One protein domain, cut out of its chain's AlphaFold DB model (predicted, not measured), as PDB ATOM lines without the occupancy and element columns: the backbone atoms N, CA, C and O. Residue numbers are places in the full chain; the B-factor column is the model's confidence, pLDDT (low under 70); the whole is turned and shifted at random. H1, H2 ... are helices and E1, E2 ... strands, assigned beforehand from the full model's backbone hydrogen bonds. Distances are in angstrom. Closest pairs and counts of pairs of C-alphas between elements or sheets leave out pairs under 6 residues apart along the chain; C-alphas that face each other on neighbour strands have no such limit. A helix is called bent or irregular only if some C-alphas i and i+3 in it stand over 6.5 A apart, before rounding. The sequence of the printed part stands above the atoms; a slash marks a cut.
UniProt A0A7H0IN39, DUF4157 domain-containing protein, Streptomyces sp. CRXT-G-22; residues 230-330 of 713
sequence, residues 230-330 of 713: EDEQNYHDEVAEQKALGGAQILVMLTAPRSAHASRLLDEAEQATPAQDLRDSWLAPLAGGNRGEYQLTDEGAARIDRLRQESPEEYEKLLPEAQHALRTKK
ATOM      1  N   GLU A 230      -4.591   3.604  31.573       96.25
ATOM      2  CA  GLU A 230      -3.430   4.470  31.797       96.25
ATOM      3  C   GLU A 230      -3.123   5.326  30.559       96.25
ATOM      4  O   GLU A 230      -2.855   6.515  30.697       96.25
ATOM      5  N   ASP A 231      -3.231   4.767  29.348       94.31
ATOM      6  CA  ASP A 231      -3.031   5.522  28.102       94.31
ATOM      7  C   ASP A 231      -4.091   6.620  27.921       94.31
ATOM      8  O   ASP A 231      -3.772   7.742  27.522       94.31
ATOM      9  N   GLU A 232      -5.348   6.322  28.258       94.88
ATOM     10  CA  GLU A 232      -6.431   7.312  28.244       94.88
ATOM     11  C   GLU A 232      -6.213   8.410  29.287       94.88
ATOM     12  O   GLU A 232      -6.390   9.595  28.993       94.88
ATOM     13  N   GLN A 233      -5.789   8.034  30.495       95.69
ATOM     14  CA  GLN A 233      -5.471   8.998  31.541       95.69
ATOM     15  C   GLN A 233      -4.301   9.898  31.123       95.69
ATOM     16  O   GLN A 233      -4.415  11.115  31.240       95.69
ATOM     17  N   ASN A 234      -3.234   9.332  30.551       92.19
ATOM     18  CA  ASN A 234      -2.087  10.087  30.039       92.19
ATOM     19  C   ASN A 234      -2.508  11.108  28.969       92.19
ATOM     20  O   ASN A 234      -2.061  12.254  29.000       92.19
ATOM     21  N   TYR A 235      -3.399  10.723  28.048       94.19
ATOM     22  CA  TYR A 235      -3.963  11.649  27.063       94.19
ATOM     23  C   TYR A 235      -4.741  12.793  27.731       94.19
ATOM     24  O   TYR A 235      -4.545  13.963  27.394       94.19
ATOM     25  N   HIS A 236      -5.612  12.480  28.694       95.00
ATOM     26  CA  HIS A 236      -6.376  13.495  29.421       95.00
ATOM     27  C   HIS A 236      -5.484  14.439  30.232       95.00
ATOM     28  O   HIS A 236      -5.740  15.648  30.239       95.00
ATOM     29  N   ASP A 237      -4.430  13.913  30.849       94.25
ATOM     30  CA  ASP A 237      -3.444  14.686  31.599       94.25
ATOM     31  C   ASP A 237      -2.675  15.637  30.672       94.25
ATOM     32  O   ASP A 237      -2.569  16.825  30.976       94.25
ATOM     33  N   GLU A 238      -2.232  15.175  29.495       91.88
ATOM     34  CA  GLU A 238      -1.541  16.019  28.508       91.88
ATOM     35  C   GLU A 238      -2.462  17.135  27.976       91.88
ATOM     36  O   GLU A 238      -2.055  18.295  27.848       91.88
ATOM     37  N   VAL A 239      -3.740  16.825  27.715       93.94
ATOM     38  CA  VAL A 239      -4.747  17.826  27.318       93.94
ATOM     39  C   VAL A 239      -4.974  18.851  28.434       93.94
ATOM     40  O   VAL A 239      -5.082  20.051  28.156       93.94
ATOM     41  N   ALA A 240      -5.064  18.406  29.689       94.56
ATOM     42  CA  ALA A 240      -5.251  19.282  30.840       94.56
ATOM     43  C   ALA A 240      -4.035  20.198  31.056       94.56
ATOM     44  O   ALA A 240      -4.207  21.409  31.216       94.56
ATOM     45  N   GLU A 241      -2.820  19.654  30.969       93.69
ATOM     46  CA  GLU A 241      -1.564  20.402  31.054       93.69
ATOM     47  C   GLU A 241      -1.477  21.465  29.947       93.69
ATOM     48  O   GLU A 241      -1.242  22.647  30.224       93.69
ATOM     49  N   GLN A 242      -1.755  21.097  28.691       93.81
ATOM     50  CA  GLN A 242      -1.707  22.037  27.568       93.81
ATOM     51  C   GLN A 242      -2.750  23.160  27.706       93.81
ATOM     52  O   GLN A 242      -2.476  24.314  27.355       93.81
ATOM     53  N   LYS A 243      -3.945  22.855  28.232       95.12
ATOM     54  CA  LYS A 243      -4.974  23.862  28.547       95.12
ATOM     55  C   LYS A 243      -4.544  24.782  29.687       95.12
ATOM     56  O   LYS A 243      -4.797  25.985  29.600       95.12
ATOM     57  N   ALA A 244      -3.890  24.254  30.720       96.12
ATOM     58  CA  ALA A 244      -3.374  25.047  31.833       96.12
ATOM     59  C   ALA A 244      -2.276  26.019  31.368       96.12
ATOM     60  O   ALA A 244      -2.356  27.215  31.650       96.12
ATOM     61  N   LEU A 245      -1.313  25.545  30.571       95.94
ATOM     62  CA  LEU A 245      -0.261  26.385  29.987       95.94
ATOM     63  C   LEU A 245      -0.832  27.423  29.009       95.94
ATOM     64  O   LEU A 245      -0.446  28.592  29.048       95.94
ATOM     65  N   GLY A 246      -1.806  27.033  28.181       97.06
ATOM     66  CA  GLY A 246      -2.552  27.965  27.331       97.06
ATOM     67  C   GLY A 246      -3.254  29.056  28.146       97.06
ATOM     68  O   GLY A 246      -3.129  30.235  27.826       97.06
ATOM     69  N   GLY A 247      -3.916  28.684  29.246       97.75
ATOM     70  CA  GLY A 247      -4.516  29.620  30.197       97.75
ATOM     71  C   GLY A 247      -3.494  30.581  30.809       97.75
ATOM     72  O   GLY A 247      -3.716  31.791  30.803       97.75
ATOM     73  N   ALA A 248      -2.338  30.080  31.250       97.94
ATOM     74  CA  ALA A 248      -1.257  30.921  31.764       97.94
ATOM     75  C   ALA A 248      -0.808  31.959  30.721       97.94
ATOM     76  O   ALA A 248      -0.684  33.148  31.021       97.94
ATOM     77  N   GLN A 249      -0.638  31.537  29.466       97.62
ATOM     78  CA  GLN A 249      -0.253  32.430  28.376       97.62
ATOM     79  C   GLN A 249      -1.350  33.455  28.026       97.62
ATOM     80  O   GLN A 249      -1.011  34.592  27.687       97.62
ATOM     81  N   ILE A 250      -2.639  33.124  28.175       98.06
ATOM     82  CA  ILE A 250      -3.736  34.106  28.084       98.06
ATOM     83  C   ILE A 250      -3.578  35.183  29.166       98.06
ATOM     84  O   ILE A 250      -3.634  36.371  28.851       98.06
ATOM     85  N   LEU A 251      -3.310  34.814  30.422       98.00
ATOM     86  CA  LEU A 251      -3.105  35.804  31.491       98.00
ATOM     87  C   LEU A 251      -1.849  36.659  31.252       98.00
ATOM     88  O   LEU A 251      -1.858  37.864  31.516       98.00
ATOM     89  N   VAL A 252      -0.788  36.091  30.659       96.88
ATOM     90  CA  VAL A 252       0.378  36.866  30.189       96.88
ATOM     91  C   VAL A 252      -0.043  37.918  29.157       96.88
ATOM     92  O   VAL A 252       0.437  39.050  29.226       96.88
ATOM     93  N   MET A 253      -0.935  37.568  28.223       96.06
ATOM     94  CA  MET A 253      -1.474  38.493  27.218       96.06
ATOM     95  C   MET A 253      -2.376  39.566  27.840       96.06
ATOM     96  O   MET A 253      -2.300  40.718  27.422       96.06
ATOM     97  N   LEU A 254      -3.201  39.237  28.840       96.94
ATOM     98  CA  LEU A 254      -4.064  40.203  29.539       96.94
ATOM     99  C   LEU A 254      -3.262  41.210  30.371       96.94
ATOM    100  O   LEU A 254      -3.578  42.393  30.387       96.94
ATOM    101  N   THR A 255      -2.186  40.752  31.009       96.69
ATOM    102  CA  THR A 255      -1.289  41.580  31.837       96.69
ATOM    103  C   THR A 255      -0.186  42.274  31.034       96.69
ATOM    104  O   THR A 255       0.655  42.981  31.591       96.69
ATOM    105  N   ALA A 256      -0.141  42.085  29.713       95.19
ATOM    106  CA  ALA A 256       0.830  42.768  28.873       95.19
ATOM    107  C   ALA A 256       0.532  44.281  28.826       95.19
ATOM    108  O   ALA A 256      -0.631  44.679  28.686       95.19
ATOM    109  N   PRO A 257       1.558  45.153  28.879       92.56
ATOM    110  CA  PRO A 257       1.353  46.586  28.714       92.56
ATOM    111  C   PRO A 257       0.608  46.882  27.406       92.56
ATOM    112  O   PRO A 257       1.046  46.459  26.339       92.56
ATOM    113  N   ARG A 258      -0.490  47.645  27.486       90.44
ATOM    114  CA  ARG A 258      -1.351  48.004  26.338       90.44
ATOM    115  C   ARG A 258      -2.043  46.813  25.662       90.44
ATOM    116  O   ARG A 258      -2.340  46.881  24.470       90.44
ATOM    117  N   SER A 259      -2.314  45.738  26.399       92.06
ATOM    118  CA  SER A 259      -3.140  44.648  25.886       92.06
ATOM    119  C   SER A 259      -4.508  45.167  25.437       92.06
ATOM    120  O   SER A 259      -5.262  45.723  26.234       92.06
ATOM    121  N   ALA A 260      -4.846  44.959  24.162       92.38
ATOM    122  CA  ALA A 260      -6.166  45.294  23.625       92.38
ATOM    123  C   ALA A 260      -7.286  44.457  24.270       92.38
ATOM    124  O   ALA A 260      -8.456  44.827  24.210       92.38
ATOM    125  N   HIS A 261      -6.928  43.331  24.892       93.00
ATOM    126  CA  HIS A 261      -7.864  42.450  25.574       93.00
ATOM    127  C   HIS A 261      -8.150  42.899  27.011       93.00
ATOM    128  O   HIS A 261      -9.243  42.631  27.505       93.00
ATOM    129  N   ALA A 262      -7.214  43.604  27.659       92.38
ATOM    130  CA  ALA A 262      -7.321  43.979  29.069       92.38
ATOM    131  C   ALA A 262      -8.554  44.842  29.361       92.38
ATOM    132  O   ALA A 262      -9.335  44.507  30.242       92.38
ATOM    133  N   SER A 263      -8.790  45.898  28.577       90.38
ATOM    134  CA  SER A 263      -9.919  46.820  28.795       90.38
ATOM    135  C   SER A 263     -11.298  46.179  28.633       90.38
ATOM    136  O   SER A 263     -12.296  46.752  29.059       90.38
ATOM    137  N   ARG A 264     -11.364  45.019  27.975       93.94
ATOM    138  CA  ARG A 264     -12.608  44.302  27.699       93.94
ATOM    139  C   ARG A 264     -12.819  43.116  28.630       93.94
ATOM    140  O   ARG A 264     -13.960  42.803  28.934       93.94
ATOM    141  N   LEU A 265     -11.743  42.421  28.995       96.12
ATOM    142  CA  LEU A 265     -11.824  41.147  29.708       96.12
ATOM    143  C   LEU A 265     -11.485  41.255  31.193       96.12
ATOM    144  O   LEU A 265     -11.818  40.321  31.912       96.12
ATOM    145  N   LEU A 266     -10.842  42.336  31.645       96.38
ATOM    146  CA  LEU A 266     -10.605  42.597  33.065       96.38
ATOM    147  C   LEU A 266     -11.783  43.356  33.673       96.38
ATOM    148  O   LEU A 266     -12.303  44.279  33.039       96.38
ATOM    149  N   ASP A 267     -12.176  43.006  34.895       96.44
ATOM    150  CA  ASP A 267     -13.174  43.781  35.640       96.44
ATOM    151  C   ASP A 267     -12.598  45.120  36.152       96.44
ATOM    152  O   ASP A 267     -11.405  45.392  36.025       96.44
ATOM    153  N   GLU A 268     -13.437  46.002  36.704       96.00
ATOM    154  CA  GLU A 268     -12.989  47.327  37.168       96.00
ATOM    155  C   GLU A 268     -11.902  47.252  38.257       96.00
ATOM    156  O   GLU A 268     -11.009  48.103  38.290       96.00
ATOM    157  N   ALA A 269     -11.943  46.240  39.132       96.94
ATOM    158  CA  ALA A 269     -10.963  46.071  40.202       96.94
ATOM    159  C   ALA A 269      -9.625  45.561  39.650       96.94
ATOM    160  O   ALA A 269      -8.557  46.056  40.023       96.94
ATOM    161  N   GLU A 270      -9.676  44.621  38.710       97.19
ATOM    162  CA  GLU A 270      -8.513  44.135  37.975       97.19
ATOM    163  C   GLU A 270      -7.887  45.266  37.147       97.19
ATOM    164  O   GLU A 270      -6.679  45.476  37.209       97.19
ATOM    165  N   GLN A 271      -8.686  46.076  36.447       95.44
ATOM    166  CA  GLN A 271      -8.193  47.238  35.694       95.44
ATOM    167  C   GLN A 271      -7.532  48.298  36.589       95.44
ATOM    168  O   GLN A 271      -6.617  48.993  36.141       95.44
ATOM    169  N   ALA A 272      -7.980  48.431  37.840       96.31
ATOM    170  CA  ALA A 272      -7.379  49.329  38.823       96.31
ATOM    171  C   ALA A 272      -6.080  48.779  39.444       96.31
ATOM    172  O   ALA A 272      -5.317  49.543  40.041       96.31
ATOM    173  N   THR A 273      -5.813  47.478  39.306       96.69
ATOM    174  CA  THR A 273      -4.628  46.819  39.864       96.69
ATOM    175  C   THR A 273      -3.450  46.923  38.886       96.69
ATOM    176  O   THR A 273      -3.620  46.687  37.687       96.69
ATOM    177  N   PRO A 274      -2.228  47.266  39.342       96.94
ATOM    178  CA  PRO A 274      -1.059  47.268  38.469       96.94
ATOM    179  C   PRO A 274      -0.864  45.910  37.780       96.94
ATOM    180  O   PRO A 274      -0.895  44.864  38.417       96.94
ATOM    181  N   ALA A 275      -0.605  45.918  36.469       95.44
ATOM    182  CA  ALA A 275      -0.514  44.687  35.677       95.44
ATOM    183  C   ALA A 275       0.568  43.703  36.166       95.44
ATOM    184  O   ALA A 275       0.445  42.499  35.949       95.44
ATOM    185  N   GLN A 276       1.622  44.210  36.815       95.94
ATOM    186  CA  GLN A 276       2.654  43.376  37.426       95.94
ATOM    187  C   GLN A 276       2.129  42.645  38.668       95.94
ATOM    188  O   GLN A 276       2.390  41.457  38.803       95.94
ATOM    189  N   ASP A 277       1.330  43.311  39.501       97.38
ATOM    190  CA  ASP A 277       0.750  42.710  40.704       97.38
ATOM    191  C   ASP A 277      -0.256  41.612  40.325       97.38
ATOM    192  O   ASP A 277      -0.224  40.529  40.901       97.38
ATOM    193  N   LEU A 278      -1.075  41.842  39.287       97.75
ATOM    194  CA  LEU A 278      -1.947  40.803  38.714       97.75
ATOM    195  C   LEU A 278      -1.150  39.623  38.155       97.75
ATOM    196  O   LEU A 278      -1.528  38.466  38.307       97.75
ATOM    197  N   ARG A 279      -0.039  39.904  37.467       97.06
ATOM    198  CA  ARG A 279       0.826  38.850  36.937       97.06
ATOM    199  C   ARG A 279       1.404  38.011  38.072       97.06
ATOM    200  O   ARG A 279       1.379  36.793  37.961       97.06
ATOM    201  N   ASP A 280       1.888  38.642  39.132       96.44
ATOM    202  CA  ASP A 280       2.496  37.947  40.265       96.44
ATOM    203  C   ASP A 280       1.455  37.186  41.108       96.44
ATOM    204  O   ASP A 280       1.792  36.156  41.693       96.44
ATOM    205  N   SER A 281       0.189  37.629  41.138       98.00
ATOM    206  CA  SER A 281      -0.892  36.881  41.797       98.00
ATOM    207  C   SER A 281      -1.371  35.686  40.969       98.00
ATOM    208  O   SER A 281      -1.641  34.620  41.524       98.00
ATOM    209  N   TRP A 282      -1.441  35.818  39.642       98.38
ATOM    210  CA  TRP A 282      -2.004  34.793  38.757       98.38
ATOM    211  C   TRP A 282      -1.004  33.781  38.201       98.38
ATOM    212  O   TRP A 282      -1.403  32.694  37.771       98.38
ATOM    213  N   LEU A 283       0.278  34.137  38.135       98.25
ATOM    214  CA  LEU A 283       1.287  33.368  37.417       98.25
ATOM    215  C   LEU A 283       2.499  33.080  38.295       98.25
ATOM    216  O   LEU A 283       3.066  33.964  38.928       98.25
ATOM    217  N   ALA A 284       2.953  31.831  38.253       97.06
ATOM    218  CA  ALA A 284       4.226  31.409  38.818       97.06
ATOM    219  C   ALA A 284       5.197  31.025  37.688       97.06
ATOM    220  O   ALA A 284       4.746  30.551  36.643       97.06
ATOM    221  N   PRO A 285       6.521  31.197  37.850       96.19
ATOM    222  CA  PRO A 285       7.489  30.684  36.882       96.19
ATOM    223  C   PRO A 285       7.329  29.171  36.682       96.19
ATOM    224  O   PRO A 285       7.204  28.431  37.659       96.19
ATOM    225  N   LEU A 286       7.352  28.710  35.430       92.38
ATOM    226  CA  LEU A 286       7.305  27.281  35.120       92.38
ATOM    227  C   LEU A 286       8.600  26.607  35.598       92.38
ATOM    228  O   LEU A 286       9.701  27.049  35.256       92.38
ATOM    229  N   ALA A 287       8.492  25.541  36.392       87.62
ATOM    230  CA  ALA A 287       9.661  24.836  36.911       87.62
ATOM    231  C   ALA A 287      10.503  24.252  35.760       87.62
ATOM    232  O   ALA A 287      10.016  23.449  34.972       87.62
ATOM    233  N   GLY A 288      11.770  24.669  35.658       82.31
ATOM    234  CA  GLY A 288      12.664  24.271  34.561       82.31
ATOM    235  C   GLY A 288      12.428  25.000  33.230       82.31
ATOM    236  O   GLY A 288      13.187  24.774  32.291       82.31
ATOM    237  N   GLY A 289      11.430  25.886  33.150       82.12
ATOM    238  CA  GLY A 289      11.153  26.701  31.969       82.12
ATOM    239  C   GLY A 289      12.116  27.882  31.799       82.12
ATOM    240  O   GLY A 289      12.799  28.312  32.735       82.12
ATOM    241  N   ASN A 290      12.166  28.445  30.591       84.69
ATOM    242  CA  ASN A 290      12.918  29.673  30.330       84.69
ATOM    243  C   ASN A 290      12.263  30.891  30.998       84.69
ATOM    244  O   ASN A 290      11.084  30.911  31.356       84.69
ATOM    245  N   ARG A 291      13.025  31.986  31.099       85.81
ATOM    246  CA  ARG A 291      12.497  33.266  31.585       85.81
ATOM    247  C   ARG A 291      11.299  33.709  30.736       85.81
ATOM    248  O   ARG A 291      11.446  33.982  29.547       85.81
ATOM    249  N   GLY A 292      10.147  33.876  31.384       87.56
ATOM    250  CA  GLY A 292       8.900  34.285  30.734       87.56
ATOM    251  C   GLY A 292       7.961  33.131  30.376       87.56
ATOM    252  O   GLY A 292       6.942  33.379  29.735       87.56
ATOM    253  N   GLU A 293       8.289  31.904  30.783       91.81
ATOM    254  CA  GLU A 293       7.386  30.753  30.783       91.81
ATOM    255  C   GLU A 293       6.746  30.621  32.169       91.81
ATOM    256  O   GLU A 293       7.432  30.693  33.193       91.81
ATOM    257  N   TYR A 294       5.423  30.473  32.204       96.00
ATOM    258  CA  TYR A 294       4.637  30.529  33.434       96.00
ATOM    259  C   TYR A 294       3.662  29.357  33.529       96.00
ATOM    260  O   TYR A 294       3.194  28.841  32.515       96.00
ATOM    261  N   GLN A 295       3.313  29.009  34.762       96.88
ATOM    262  CA  GLN A 295       2.186  28.160  35.131       96.88
ATOM    263  C   GLN A 295       1.161  28.974  35.935       96.88
ATOM    264  O   GLN A 295       1.491  30.028  36.486       96.88
ATOM    265  N   LEU A 296      -0.081  28.498  35.998       98.00
ATOM    266  CA  LEU A 296      -1.146  29.143  36.772       98.00
ATOM    267  C   LEU A 296      -0.918  28.951  38.280       98.00
ATOM    268  O   LEU A 296      -0.544  27.864  38.718       98.00
ATOM    269  N   THR A 297      -1.172  29.995  39.068       97.88
ATOM    270  CA  THR A 297      -1.461  29.859  40.507       97.88
ATOM    271  C   THR A 297      -2.920  29.430  40.705       97.88
ATOM    272  O   THR A 297      -3.701  29.434  39.750       97.88
ATOM    273  N   ASP A 298      -3.329  29.126  41.939       97.75
ATOM    274  CA  ASP A 298      -4.741  28.850  42.254       97.75
ATOM    275  C   ASP A 298      -5.652  30.033  41.876       97.75
ATOM    276  O   ASP A 298      -6.739  29.845  41.324       97.75
ATOM    277  N   GLU A 299      -5.189  31.267  42.110       98.00
ATOM    278  CA  GLU A 299      -5.916  32.484  41.734       98.00
ATOM    279  C   GLU A 299      -5.992  32.644  40.210       98.00
ATOM    280  O   GLU A 299      -7.060  32.932  39.669       98.00
ATOM    281  N   GLY A 300      -4.889  32.389  39.498       98.12
ATOM    282  CA  GLY A 300      -4.868  32.409  38.036       98.12
ATOM    283  C   GLY A 300      -5.781  31.346  37.418       98.12
ATOM    284  O   GLY A 300      -6.486  31.624  36.446       98.12
ATOM    285  N   ALA A 301      -5.818  30.139  37.989       98.06
ATOM    286  CA  ALA A 301      -6.718  29.070  37.564       98.06
ATOM    287  C   ALA A 301      -8.187  29.468  37.758       98.06
ATOM    288  O   ALA A 301      -8.962  29.430  36.799       98.06
ATOM    289  N   ALA A 302      -8.541  29.965  38.948       97.75
ATOM    290  CA  ALA A 302      -9.878  30.486  39.226       97.75
ATOM    291  C   ALA A 302     -10.256  31.636  38.275       97.75
ATOM    292  O   ALA A 302     -11.405  31.744  37.837       97.75
ATOM    293  N   ARG A 303      -9.287  32.483  37.909       98.00
ATOM    294  CA  ARG A 303      -9.512  33.583  36.973       98.00
ATOM    295  C   ARG A 303      -9.779  33.112  35.543       98.00
ATOM    296  O   ARG A 303     -10.653  33.673  34.873       98.00
ATOM    297  N   ILE A 304      -9.053  32.097  35.073       98.25
ATOM    298  CA  ILE A 304      -9.302  31.463  33.772       98.25
ATOM    299  C   ILE A 304     -10.669  30.778  33.754       98.25
ATOM    300  O   ILE A 304     -11.400  30.927  32.775       98.25
ATOM    301  N   ASP A 305     -11.056  30.092  34.828       97.62
ATOM    302  CA  ASP A 305     -12.381  29.475  34.924       97.62
ATOM    303  C   ASP A 305     -13.499  30.524  34.867       97.62
ATOM    304  O   ASP A 305     -14.473  30.341  34.134       97.62
ATOM    305  N   ARG A 306     -13.321  31.667  35.546       97.69
ATOM    306  CA  ARG A 306     -14.230  32.816  35.433       97.69
ATOM    307  C   ARG A 306     -14.321  33.323  33.991       97.69
ATOM    308  O   ARG A 306     -15.422  33.505  33.484       97.69
ATOM    309  N   LEU A 307     -13.187  33.474  33.296       97.31
ATOM    310  CA  LEU A 307     -13.165  33.903  31.891       97.31
ATOM    311  C   LEU A 307     -13.948  32.943  30.981       97.31
ATOM    312  O   LEU A 307     -14.695  33.403  30.120       97.31
ATOM    313  N   ARG A 308     -13.816  31.624  31.182       97.31
ATOM    314  CA  ARG A 308     -14.585  30.620  30.422       97.31
ATOM    315  C   ARG A 308     -16.090  30.739  30.658       97.31
ATOM    316  O   ARG A 308     -16.861  30.509  29.734       97.31
ATOM    317  N   GLN A 309     -16.505  31.066  31.880       97.62
ATOM    318  CA  GLN A 309     -17.917  31.199  32.245       97.62
ATOM    319  C   GLN A 309     -18.523  32.516  31.745       97.62
ATOM    320  O   GLN A 309     -19.621  32.519  31.195       97.62
ATOM    321  N   GLU A 310     -17.812  33.629  31.924       97.19
ATOM    322  CA  GLU A 310     -18.304  34.976  31.613       97.19
ATOM    323  C   GLU A 310     -18.146  35.347  30.135       97.19
ATOM    324  O   GLU A 310     -18.900  36.168  29.616       97.19
ATOM    325  N   SER A 311     -17.146  34.797  29.441       97.25
ATOM    326  CA  SER A 311     -16.829  35.138  28.046       97.25
ATOM    327  C   SER A 311     -16.289  33.930  27.262       97.25
ATOM    328  O   SER A 311     -15.159  33.974  26.762       97.25
ATOM    329  N   PRO A 312     -17.081  32.848  27.110       97.00
ATOM    330  CA  PRO A 312     -16.640  31.609  26.462       97.00
ATOM    331  C   PRO A 312     -16.133  31.826  25.030       97.00
ATOM    332  O   PRO A 312     -15.092  31.288  24.666       97.00
ATOM    333  N   GLU A 313     -16.803  32.669  24.237       96.44
ATOM    334  CA  GLU A 313     -16.394  32.970  22.853       96.44
ATOM    335  C   GLU A 313     -15.001  33.613  22.779       96.44
ATOM    336  O   GLU A 313     -14.215  33.324  21.877       96.44
ATOM    337  N   GLU A 314     -14.661  34.465  23.749       96.81
ATOM    338  CA  GLU A 314     -13.353  35.116  23.805       96.81
ATOM    339  C   GLU A 314     -12.264  34.170  24.293       96.81
ATOM    340  O   GLU A 314     -11.145  34.216  23.785       96.81
ATOM    341  N   TYR A 315     -12.588  33.284  25.236       96.44
ATOM    342  CA  TYR A 315     -11.669  32.232  25.653       96.44
ATOM    343  C   TYR A 315     -11.324  31.293  24.488       96.44
ATOM    344  O   TYR A 315     -10.143  31.085  24.209       96.44
ATOM    345  N   GLU A 316     -12.335  30.789  23.771       95.94
ATOM    346  CA  GLU A 316     -12.155  29.900  22.610       95.94
ATOM    347  C   GLU A 316     -11.368  30.574  21.478       95.94
ATOM    348  O   GLU A 316     -10.614  29.921  20.758       95.94
ATOM    349  N   LYS A 317     -11.474  31.899  21.346       96.00
ATOM    350  CA  LYS A 317     -10.669  32.674  20.397       96.00
ATOM    351  C   LYS A 317      -9.212  32.841  20.842       96.00
ATOM    352  O   LYS A 317      -8.310  32.755  20.011       96.00
ATOM    353  N   LEU A 318      -8.974  33.107  22.127       96.31
ATOM    354  CA  LEU A 318      -7.638  33.388  22.666       96.31
ATOM    355  C   LEU A 318      -6.794  32.127  22.874       96.31
ATOM    356  O   LEU A 318      -5.571  32.184  22.738       96.31
ATOM    357  N   LEU A 319      -7.410  30.988  23.204       96.44
ATOM    358  CA  LEU A 319      -6.675  29.763  23.522       96.44
ATOM    359  C   LEU A 319      -5.802  29.261  22.351       96.44
ATOM    360  O   LEU A 319      -4.617  29.011  22.588       96.44
ATOM    361  N   PRO A 320      -6.286  29.170  21.096       94.44
ATOM    362  CA  PRO A 320      -5.448  28.775  19.965       94.44
ATOM    363  C   PRO A 320      -4.285  29.740  19.701       94.44
ATOM    364  O   PRO A 320      -3.191  29.286  19.363       94.44
ATOM    365  N   GLU A 321      -4.489  31.052  19.885       95.25
ATOM    366  CA  GLU A 321      -3.440  32.076  19.750       95.25
ATOM    367  C   GLU A 321      -2.353  31.889  20.818       95.25
ATOM    368  O   GLU A 321      -1.160  31.821  20.502       95.25
ATOM    369  N   ALA A 322      -2.765  31.715  22.075       95.94
ATOM    370  CA  ALA A 322      -1.872  31.458  23.196       95.94
ATOM    371  C   ALA A 322      -1.073  30.159  22.998       95.94
ATOM    372  O   ALA A 322       0.152  30.142  23.142       95.94
ATOM    373  N   GLN A 323      -1.737  29.075  22.595       94.19
ATOM    374  CA  GLN A 323      -1.076  27.805  22.307       94.19
ATOM    375  C   GLN A 323      -0.143  27.894  21.091       94.19
ATOM    376  O   GLN A 323       0.934  27.302  21.105       94.19
ATOM    377  N   HIS A 324      -0.501  28.650  20.049       92.56
ATOM    378  CA  HIS A 324       0.395  28.894  18.918       92.56
ATOM    379  C   HIS A 324       1.663  29.638  19.361       92.56
ATOM    380  O   HIS A 324       2.766  29.244  18.978       92.56
ATOM    381  N   ALA A 325       1.537  30.650  20.224       92.19
ATOM    382  CA  ALA A 325       2.687  31.348  20.793       92.19
ATOM    383  C   ALA A 325       3.591  30.406  21.614       92.19
ATOM    384  O   ALA A 325       4.817  30.477  21.497       92.19
ATOM    385  N   LEU A 326       3.007  29.496  22.402       92.12
ATOM    386  CA  LEU A 326       3.752  28.496  23.175       92.12
ATOM    387  C   LEU A 326       4.442  27.452  22.281       92.12
ATOM    388  O   LEU A 326       5.603  27.129  22.529       92.12
ATOM    389  N   ARG A 327       3.783  26.966  21.219       89.94
ATOM    390  CA  ARG A 327       4.379  26.035  20.237       89.94
ATOM    391  C   ARG A 327       5.527  26.672  19.461       89.94
ATOM    392  O   ARG A 327       6.572  26.050  19.307       89.94
ATOM    393  N   THR A 328       5.382  27.928  19.037       87.81
ATOM    394  CA  THR A 328       6.456  28.683  18.363       87.81
ATOM    395  C   THR A 328       7.687  28.836  19.262       87.81
ATOM    396  O   THR A 328       8.818  28.769  18.787       87.81
ATOM    397  N   LYS A 329       7.478  28.969  20.578       87.19
ATOM    398  CA  LYS A 329       8.543  28.956  21.595       87.19
ATOM    399  C   LYS A 329       8.984  27.546  22.015       87.19
ATOM    400  O   LYS A 329       9.904  27.427  22.813       87.19
ATOM    401  N   LYS A 330       8.348  26.492  21.487       86.81
ATOM    402  CA  LYS A 330       8.579  25.071  21.808       86.81
ATOM    403  C   LYS A 330       8.364  24.713  23.291       86.81
ATOM    404  O   LYS A 330       8.939  23.738  23.772       86.81
TER     405      LYS A 330
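What this domain is: This is residues 230 to 330 of the 713 residues of the protein "DUF4157 domain-containing protein" of Streptomyces sp. CRXT-G-22 (UniProt A0A7H0IN39). One long helix, H1, runs through the body between the two limbs of a V made by H5 and H6, and its first residues, 230 to 240, stick out as an arm. H4 and a small two-strand hairpin, E1 and E2, pack on H1 on the same side as H5, with H6 across the other side, and the short H2 and H3 sit past the end of H1 that is away from the arm. The 101 printed residues hold six named helices and two named strands, in the order H1 H2 H3 H4 E1 E2 H5 H6; the sheet is E1 - E2, antiparallel, and the class is mostly helix. The whole is compact, with a radius of gyration of the C-alphas of 13.6 A; its spans are 45 by 30 by 25 A, only just elongated.

How they stand to each other: The hub is H1, residues 230 to 254. H2, residues 262 to 265, is close to H1 but not clearly touching, C-alphas 254 and 262 being the closest at 5.0 A. H3, residues 268 to 272, is apart from H1. H4, residues 275 to 282, only just touches H1, with 3 pairs of C-alphas within 8 A, the closest Val 252 and Arg 279 at 7.0 A, at a shallow tilt of 21 degrees, opposite ways. E1, residues 283 to 285, and E2, residues 294 to 296, form a hairpin; N 284 and O 295 are 2.9 A apart, within hydrogen-bond range. The closest C-alphas of H1 and E2 are those of Ala 248 and Leu 296, 5.3 A apart. H5, residues 298 to 310, touches H1 with residues 300 to 304 alone, closest at C-alphas 247 and 304, 6.3 A, about perpendicular at 85 degrees. H6, residues 312 to 328, touches residues 242 to 250 of H1 alone, closest at C-alphas 246 and 323, 5.2 A, about perpendicular at 82 degrees. Every O i to N i+4 pair is within hydrogen-bond range in H1, H3, H4 and H5, and 11 of 13 are in H6; H2 is too short for such a pair.

Where its parts are: H1 begins at C-alpha 230, (-3.430, 4.470, 31.797), and is 35.8 A long. H2 measures 5.4 A, H3 6.2 A, H4 10.5 A, and E1 and E2 6.8 A each. H5 is 18.3 A long. H6, 24.6 A long, ends at C-alpha 328, (6.456, 28.683, 18.363); it is only just irregular, with C-alphas 317 and 320 6.53 A apart.

The domain as a whole: The two C-alphas farthest apart are those of Glu 230 and Ala 272, 45.6 A. Without residues 230 to 240, which stand free, the body spans 34 by 27 by 24 A. The printed part has no cut and no long link. Its mean pLDDT is 94.9, and no printed residue is under 70.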